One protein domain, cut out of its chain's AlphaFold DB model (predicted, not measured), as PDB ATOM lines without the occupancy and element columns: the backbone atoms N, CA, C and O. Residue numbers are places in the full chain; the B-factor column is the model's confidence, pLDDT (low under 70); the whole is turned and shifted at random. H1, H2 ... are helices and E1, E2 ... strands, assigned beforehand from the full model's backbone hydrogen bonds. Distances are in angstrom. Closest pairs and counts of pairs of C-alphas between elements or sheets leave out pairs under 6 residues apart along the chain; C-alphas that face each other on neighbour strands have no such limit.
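This is residues 15 to 78 of the 241 residues of an uncharacterized protein of Citrus unshiu (UniProt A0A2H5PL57). The model is a long, narrow hairpin of two antiparallel strands, E1 and E2, with one long helix, H1, that turns back from the end of E2. H1 and the hairpin make a V: its closed end is at Ser 53 and Thr 56, the first half of H1 is near the strands, and its last turns lead away from them. At the other end of the hairpin the loop between the strands sticks out with residues 36 to 41, while the stretch before E1 leads toward the closed end of the V. The printed part has 64 residues, with two named strands and one named helix in the order E1, E2, H1, and its class is mixed, helices and strands. The whole is loose, with a radius of gyration of the C-alphas of 14.1 A, and elongated, spanning 44 by 23 by 17 A.

Start at Cys 15, whose C-alpha is at (155.000, 166.629, 146.886), and pass residues 15 to 24, which hold no named element. Find C-alpha 25 at (161.546, 160.601, 160.106); here E1 begins, residues 25 to 34, 27.3 A long from first to last C-alpha. After the loop, find C-alpha 45 at (138.411, 164.171, 151.038), where E2 begins; it holds residues 45 to 53 and is 26.4 A long. H1, residues 56 to 76, is 30.8 A long and ends with C-alpha 76 at (144.677, 178.571, 152.222).

Look first at E1 and E2, a hairpin of antiparallel neighbours with 165 degrees between their directions. C-alphas 25 and 53 face each other at 4.4 A, and at the other end C-alphas 34 and 45 do so at 4.5 A. Between them you will find N 26 and O 52 at 2.8 A and N 46 and O 33 at 2.9 A, both within hydrogen-bond range. Now turn to H1: the closest C-alphas of E2 and H1 are those of Ser 53 and Leu 59, 5.1 A apart. The closest C-alphas of E1 and H1 are those of Lys 25 and Gly 58, 6.7 A apart. Residues 58 to 66 of H1 have C-alphas within 10 A of those of the strands. In H1 every O i to N i+4 pair is within hydrogen-bond range.

The two C-alphas farthest apart are those of Asn 39 and Thr 55, at 44.9 A. The printed part has no cut. The link from E1 to E2 has 10 residues and is short, and its residues 36 to 41 stand free; the link from E2 to H1 is tight, with 2 residues. The mean pLDDT of the printed part is 84.3, and residues 15 to 23 are under 70.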
ATOM      1  N   CYS A  15     153.581 166.420 146.586       35.78
ATOM      2  CA  CYS A  15     155.000 166.629 146.886       35.78
ATOM      3  C   CYS A  15     155.306 167.438 148.165       35.78
ATOM      4  O   CYS A  15     156.387 167.251 148.709       35.78
ATOM      5  N   ASP A  16     154.401 168.274 148.687       38.16
ATOM      6  CA  ASP A  16     154.622 168.985 149.963       38.16
ATOM      7  C   ASP A  16     154.316 168.100 151.189       38.16
ATOM      8  O   ASP A  16     154.780 168.380 152.297       38.16
ATOM      9  N   LEU A  17     153.554 167.011 150.999       39.47
ATOM     10  CA  LEU A  17     153.272 165.991 152.020       39.47
ATOM     11  C   LEU A  17     154.000 164.655 151.772       39.47
ATOM     12  O   LEU A  17     154.154 163.867 152.703       39.47
ATOM     13  N   ILE A  18     154.439 164.376 150.545       40.84
ATOM     14  CA  ILE A  18     155.113 163.137 150.161       40.84
ATOM     15  C   ILE A  18     156.573 163.241 150.580       40.84
ATOM     16  O   ILE A  18     157.351 164.009 150.026       40.84
ATOM     17  N   LEU A  19     156.939 162.393 151.541       41.69
ATOM     18  CA  LEU A  19     158.317 162.124 151.933       41.69
ATOM     19  C   LEU A  19     159.122 163.387 152.286       41.69
ATOM     20  O   LEU A  19     160.138 163.710 151.671       41.69
ATOM     21  N   VAL A  20     158.773 164.034 153.397       39.69
ATOM     22  CA  VAL A  20     159.780 164.822 154.123       39.69
ATOM     23  C   VAL A  20     160.740 163.835 154.801       39.69
ATOM     24  O   VAL A  20     160.611 163.514 155.980       39.69
ATOM     25  N   CYS A  21     161.686 163.304 154.023       41.34
ATOM     26  CA  CYS A  21     162.749 162.423 154.498       41.34
ATOM     27  C   CYS A  21     163.832 163.269 155.184       41.34
ATOM     28  O   CYS A  21     164.922 163.490 154.663       41.34
ATOM     29  N   LEU A  22     163.520 163.801 156.365       50.69
ATOM     30  CA  LEU A  22     164.509 164.441 157.233       50.69
ATOM     31  C   LEU A  22     165.288 163.347 157.971       50.69
ATOM     32  O   LEU A  22     165.040 163.162 159.153       50.69
ATOM     33  N   TRP A  23     166.151 162.603 157.259       58.31
ATOM     34  CA  TRP A  23     167.125 161.560 157.674       58.31
ATOM     35  C   TRP A  23     166.682 160.429 158.641       58.31
ATOM     36  O   TRP A  23     167.210 159.326 158.558       58.31
ATOM     37  N   LEU A  24     165.722 160.648 159.539       75.75
ATOM     38  CA  LEU A  24     165.311 159.787 160.650       75.75
ATOM     39  C   LEU A  24     163.783 159.741 160.843       75.75
ATOM     40  O   LEU A  24     163.317 159.102 161.781       75.75
ATOM     41  N   LYS A  25     163.007 160.445 160.005       84.00
ATOM     42  CA  LYS A  25     161.546 160.601 160.106       84.00
ATOM     43  C   LYS A  25     160.888 160.195 158.791       84.00
ATOM     44  O   LYS A  25     161.393 160.539 157.725       84.00
ATOM     45  N   VAL A  26     159.754 159.503 158.869       86.38
ATOM     46  CA  VAL A  26     158.971 159.064 157.710       86.38
ATOM     47  C   VAL A  26     157.498 159.367 157.950       86.38
ATOM     48  O   VAL A  26     156.929 158.982 158.969       86.38
ATOM     49  N   LEU A  27     156.876 160.030 156.980       88.56
ATOM     50  CA  LEU A  27     155.431 160.152 156.850       88.56
ATOM     51  C   LEU A  27     155.043 159.453 155.552       88.56
ATOM     52  O   LEU A  27     155.551 159.801 154.485       88.56
ATOM     53  N   SER A  28     154.141 158.486 155.654       87.06
ATOM     54  CA  SER A  28     153.573 157.787 154.504       87.06
ATOM     55  C   SER A  28     152.081 158.059 154.447       87.06
ATOM     56  O   SER A  28     151.384 157.766 155.413       87.06
ATOM     57  N   VAL A  29     151.584 158.569 153.320       91.25
ATOM     58  CA  VAL A  29     150.151 158.583 153.003       91.25
ATOM     59  C   VAL A  29     149.853 157.290 152.252       91.25
ATOM     60  O   VAL A  29     150.384 157.069 151.167       91.25
ATOM     61  N   THR A  30     149.067 156.402 152.853       89.06
ATOM     62  CA  THR A  30     148.806 155.054 152.326       89.06
ATOM     63  C   THR A  30     147.442 154.932 151.665       89.06
ATOM     64  O   THR A  30     147.209 153.974 150.929       89.06
ATOM     65  N   TYR A  31     146.547 155.897 151.881       92.44
ATOM     66  CA  TYR A  31     145.288 155.982 151.154       92.44
ATOM     67  C   TYR A  31     144.805 157.425 151.017       92.44
ATOM     68  O   TYR A  31     145.069 158.276 151.867       92.44
ATOM     69  N   VAL A  32     144.041 157.662 149.950       95.56
ATOM     70  CA  VAL A  32     143.267 158.883 149.706       95.56
ATOM     71  C   VAL A  32     141.912 158.455 149.140       95.56
ATOM     72  O   VAL A  32     141.851 157.596 148.259       95.56
ATOM     73  N   ARG A  33     140.822 159.016 149.658       94.38
ATOM     74  CA  ARG A  33     139.439 158.745 149.250       94.38
ATOM     75  C   ARG A  33     138.696 160.064 149.085       94.38
ATOM     76  O   ARG A  33     138.679 160.885 149.996       94.38
ATOM     77  N   GLY A  34     138.047 160.260 147.942       95.06
ATOM     78  CA  GLY A  34     137.259 161.461 147.685       95.06
ATOM     79  C   GLY A  34     136.437 161.334 146.409       95.06
ATOM     80  O   GLY A  34     136.954 160.904 145.382       95.06
ATOM     81  N   GLY A  35     135.164 161.725 146.486       92.94
ATOM     82  CA  GLY A  35     134.236 161.698 145.353       92.94
ATOM     83  C   GLY A  35     133.841 160.301 144.876       92.94
ATOM     84  O   GLY A  35     134.443 159.287 145.215       92.94
ATOM     85  N   THR A  36     132.764 160.259 144.096       92.38
ATOM     86  CA  THR A  36     132.230 159.025 143.492       92.38
ATOM     87  C   THR A  36     131.829 159.207 142.028       92.38
ATOM     88  O   THR A  36     131.761 158.227 141.292       92.38
ATOM     89  N   ALA A  37     131.592 160.447 141.586       93.44
ATOM     90  CA  ALA A  37     131.231 160.794 140.217       93.44
ATOM     91  C   ALA A  37     132.251 161.775 139.626       93.44
ATOM     92  O   ALA A  37     132.692 162.701 140.301       93.44
ATOM     93  N   PHE A  38     132.594 161.599 138.349       92.88
ATOM     94  CA  PHE A  38     133.649 162.371 137.678       92.88
ATOM     95  C   PHE A  38     133.312 163.860 137.470       92.88
ATOM     96  O   PHE A  38     134.197 164.653 137.167       92.88
ATOM     97  N   ASN A  39     132.036 164.236 137.592       92.94
ATOM     98  CA  ASN A  39     131.523 165.584 137.341       92.94
ATOM     99  C   ASN A  39     130.913 166.251 138.586       92.94
ATOM    100  O   ASN A  39     130.254 167.282 138.456       92.94
ATOM    101  N   ILE A  40     131.096 165.670 139.773       93.44
ATOM    102  CA  ILE A  40     130.616 166.228 141.041       93.44
ATOM    103  C   ILE A  40     131.828 166.510 141.922       93.44
ATOM    104  O   ILE A  40     132.603 165.607 142.229       93.44
ATOM    105  N   ILE A  41     131.974 167.763 142.352       93.25
ATOM    106  CA  ILE A  41     133.007 168.151 143.316       93.25
ATOM    107  C   ILE A  41     132.621 167.561 144.682       93.25
ATOM    108  O   ILE A  41     131.519 167.840 145.164       93.25
ATOM    109  N   PRO A  42     133.471 166.728 145.311       94.44
ATOM    110  CA  PRO A  42     133.134 166.123 146.590       94.44
ATOM    111  C   PRO A  42     133.120 167.154 147.727       94.44
ATOM    112  O   PRO A  42     133.947 168.066 147.731       94.44
ATOM    113  N   PRO A  43     132.241 166.990 148.735       91.94
ATOM    114  CA  PRO A  43     132.199 167.884 149.892       91.94
ATOM    115  C   PRO A  43     133.355 167.658 150.882       91.94
ATOM    116  O   PRO A  43     133.615 168.526 151.710       91.94
ATOM    117  N   PHE A  44     134.034 166.505 150.828       92.50
ATOM    118  CA  PHE A  44     135.211 166.198 151.644       92.50
ATOM    119  C   PHE A  44     136.138 165.188 150.950       92.50
ATOM    120  O   PHE A  44     135.719 164.431 150.069       92.50
ATOM    121  N   VAL A  45     137.396 165.169 151.390       93.88
ATOM    122  CA  VAL A  45     138.411 164.171 151.038       93.88
ATOM    123  C   VAL A  45     138.985 163.629 152.341       93.88
ATOM    124  O   VAL A  45     139.267 164.394 153.262       93.88
ATOM    125  N   GLU A  46     139.157 162.317 152.417       93.81
ATOM    126  CA  GLU A  46     139.795 161.631 153.534       93.81
ATOM    127  C   GLU A  46     141.122 161.036 153.060       93.81
ATOM    128  O   GLU A  46     141.192 160.407 152.005       93.81
ATOM    129  N   PHE A  47     142.183 161.206 153.839       94.88
ATOM    130  CA  PHE A  47     143.461 160.554 153.589       94.88
ATOM    131  C   PHE A  47     144.113 160.177 154.911       94.88
ATOM    132  O   PHE A  47     143.846 160.785 155.946       94.88
ATOM    133  N   GLY A  48     144.986 159.180 154.867       92.12
ATOM    134  CA  GLY A  48     145.650 158.693 156.064       92.12
ATOM    135  C   GLY A  48     146.867 157.843 155.755       92.12
ATOM    136  O   GLY A  48     147.190 157.561 154.597       92.12
ATOM    137  N   GLY A  49     147.559 157.452 156.818       90.94
ATOM    138  CA  GLY A  49     148.726 156.590 156.748       90.94
ATOM    139  C   GLY A  49     149.520 156.607 158.048       90.94
ATOM    140  O   GLY A  49     148.936 156.704 159.123       90.94
ATOM    141  N   THR A  50     150.842 156.465 157.966       89.25
ATOM    142  CA  THR A  50     151.691 156.188 159.136       89.25
ATOM    143  C   THR A  50     152.780 157.229 159.331       89.25
ATOM    144  O   THR A  50     153.405 157.667 158.364       89.25
ATOM    145  N   LEU A  51     153.073 157.533 160.595       89.75
ATOM    146  CA  LEU A  51     154.227 158.317 161.025       89.75
ATOM    147  C   LEU A  51     155.245 157.390 161.695       89.75
ATOM    148  O   LEU A  51     154.871 156.563 162.522       89.75
ATOM    149  N   ARG A  52     156.524 157.522 161.344       88.31
ATOM    150  CA  ARG A  52     157.629 156.757 161.936       88.31
ATOM    151  C   ARG A  52     158.815 157.673 162.198       88.31
ATOM    152  O   ARG A  52     159.047 158.633 161.463       88.31
ATOM    153  N   SER A  53     159.567 157.372 163.247       88.19
ATOM    154  CA  SER A  53     160.783 158.094 163.606       88.19
ATOM    155  C   SER A  53     161.740 157.158 164.333       88.19
ATOM    156  O   SER A  53     161.296 156.326 165.118       88.19
ATOM    157  N   LEU A  54     163.045 157.324 164.116       86.38
ATOM    158  CA  LEU A  54     164.078 156.607 164.876       86.38
ATOM    159  C   LEU A  54     164.280 157.163 166.293       86.38
ATOM    160  O   LEU A  54     165.058 156.612 167.064       86.38
ATOM    161  N   THR A  55     163.604 158.259 166.640       88.25
ATOM    162  CA  THR A  55     163.585 158.819 167.996       88.25
ATOM    163  C   THR A  55     162.160 159.157 168.424       88.25
ATOM    164  O   THR A  55     161.363 159.642 167.614       88.25
ATOM    165  N   THR A  56     161.854 158.960 169.710       89.69
ATOM    166  CA  THR A  56     160.552 159.305 170.305       89.69
ATOM    167  C   THR A  56     160.250 160.799 170.154       89.69
ATOM    168  O   THR A  56     159.186 161.178 169.673       89.69
ATOM    169  N   GLU A  57     161.228 161.658 170.448       90.38
ATOM    170  CA  GLU A  57     161.115 163.108 170.237       90.38
ATOM    171  C   GLU A  57     160.850 163.447 168.763       90.38
ATOM    172  O   GLU A  57     160.000 164.277 168.433       90.38
ATOM    173  N   GLY A  58     161.526 162.760 167.839       89.06
ATOM    174  CA  GLY A  58     161.316 162.956 166.413       89.06
ATOM    175  C   GLY A  58     159.898 162.598 165.957       89.06
ATOM    176  O   GLY A  58     159.379 163.273 165.063       89.06
ATOM    177  N   LEU A  59     159.260 161.605 166.590       89.75
ATOM    178  CA  LEU A  59     157.870 161.227 166.324       89.75
ATOM    179  C   LEU A  59     156.905 162.323 166.787       89.75
ATOM    180  O   LEU A  59     156.047 162.740 166.009       89.75
ATOM    181  N   TYR A  60     157.082 162.853 168.000       90.62
ATOM    182  CA  TYR A  60     156.248 163.946 168.515       90.62
ATOM    183  C   TYR A  60     156.397 165.228 167.692       90.62
ATOM    184  O   TYR A  60     155.406 165.886 167.362       90.62
ATOM    185  N   GLN A  61     157.620 165.554 167.271       90.81
ATOM    186  CA  GLN A  61     157.860 166.660 166.344       90.81
ATOM    187  C   GLN A  61     157.137 166.452 165.010       90.81
ATOM    188  O   GLN A  61     156.572 167.401 164.465       90.81
ATOM    189  N   LEU A  62     157.133 165.225 164.483       89.81
ATOM    190  CA  LEU A  62     156.451 164.896 163.233       89.81
ATOM    191  C   LEU A  62     154.924 165.004 163.373       89.81
ATOM    192  O   LEU A  62     154.282 165.595 162.508       89.81
ATOM    193  N   GLN A  63     154.348 164.524 164.478       91.62
ATOM    194  CA  GLN A  63     152.922 164.682 164.789       91.62
ATOM    195  C   GLN A  63     152.515 166.156 164.899       91.62
ATOM    196  O   GLN A  63     151.497 166.570 164.340       91.62
ATOM    197  N   LYS A  64     153.321 166.971 165.593       92.31
ATOM    198  CA  LYS A  64     153.095 168.416 165.694       92.31
ATOM    199  C   LYS A  64     153.147 169.073 164.315       92.31
ATOM    200  O   LYS A  64     152.227 169.805 163.953       92.31
ATOM    201  N   ARG A  65     154.178 168.763 163.523       91.81
ATOM    202  CA  ARG A  65     154.353 169.327 162.182       91.81
ATOM    203  C   ARG A  65     153.218 168.932 161.238       91.81
ATOM    204  O   ARG A  65     152.740 169.784 160.498       91.81
ATOM    205  N   LEU A  66     152.749 167.685 161.299       91.81
ATOM    206  CA  LEU A  66     151.576 167.229 160.548       91.81
ATOM    207  C   LEU A  66     150.350 168.091 160.877       91.81
ATOM    208  O   LEU A  66     149.693 168.597 159.968       91.81
ATOM    209  N   LYS A  67     150.074 168.303 162.172       92.25
ATOM    210  CA  LYS A  67     148.946 169.129 162.632       92.25
ATOM    211  C   LYS A  67     149.036 170.567 162.114       92.25
ATOM    212  O   LYS A  67     148.024 171.127 161.705       92.25
ATOM    213  N   GLU A  68     150.227 171.160 162.119       92.50
ATOM    214  CA  GLU A  68     150.461 172.512 161.595       92.50
ATOM    215  C   GLU A  68     150.240 172.592 160.081       92.50
ATOM    216  O   GLU A  68     149.481 173.446 159.622       92.50
ATOM    217  N   VAL A  69     150.867 171.691 159.316       91.50
ATOM    218  CA  VAL A  69     150.808 171.692 157.847       91.50
ATOM    219  C   VAL A  69     149.380 171.474 157.367       91.50
ATOM    220  O   VAL A  69     148.888 172.265 156.570       91.50
ATOM    221  N   VAL A  70     148.677 170.464 157.886       91.19
ATOM    222  CA  VAL A  70     147.304 170.157 157.458       91.19
ATOM    223  C   VAL A  70     146.356 171.325 157.741       91.19
ATOM    224  O   VAL A  70     145.557 171.690 156.879       91.19
ATOM    225  N   LYS A  71     146.473 171.969 158.911       91.69
ATOM    226  CA  LYS A  71     145.656 173.145 159.249       91.69
ATOM    227  C   LYS A  71     145.944 174.334 158.333       91.69
ATOM    228  O   LYS A  71     145.008 174.985 157.880       91.69
ATOM    229  N   GLN A  72     147.218 174.618 158.061       93.25
ATOM    230  CA  GLN A  72     147.614 175.739 157.202       93.25
ATOM    231  C   GLN A  72     147.195 175.518 155.747       93.25
ATOM    232  O   GLN A  72     146.655 176.432 155.132       93.25
ATOM    233  N   GLN A  73     147.375 174.304 155.220       91.56
ATOM    234  CA  GLN A  73     146.957 173.958 153.861       91.56
ATOM    235  C   GLN A  73     145.437 174.067 153.698       91.56
ATOM    236  O   GLN A  73     144.963 174.684 152.749       91.56
ATOM    237  N   ALA A  74     144.655 173.567 154.660       90.69
ATOM    238  CA  ALA A  74     143.202 173.720 154.625       90.69
ATOM    239  C   ALA A  74     142.771 175.197 154.644       90.69
ATOM    240  O   ALA A  74     141.904 175.592 153.863       90.69
ATOM    241  N   ALA A  75     143.419 176.028 155.468       92.00
ATOM    242  CA  ALA A  75     143.100 177.449 155.581       92.00
ATOM    243  C   ALA A  75     143.326 178.227 154.274       92.00
ATOM    244  O   ALA A  75     142.490 179.053 153.915       92.00
ATOM    245  N   VAL A  76     144.405 177.939 153.531       94.81
ATOM    246  CA  VAL A  76     144.677 178.571 152.222       94.81
ATOM    247  C   VAL A  76     143.552 178.300 151.216       94.81
ATOM    248  O   VAL A  76     143.240 179.159 150.394       94.81
ATOM    249  N   HIS A  77     142.886 177.150 151.322       91.50
ATOM    250  CA  HIS A  77     141.757 176.771 150.470       91.50
ATOM    251  C   HIS A  77     140.380 177.107 151.067       91.50
ATOM    252  O   HIS A  77     139.366 176.685 150.519       91.50
ATOM    253  N   SER A  78     140.313 177.866 152.169       94.31
ATOM    254  CA  SER A  78     139.061 178.136 152.902       94.31
ATOM    255  C   SER A  78     138.307 176.862 153.322       94.31
ATOM    256  O   SER A  78     137.081 176.852 153.434       94.31
TER     257      SER A  78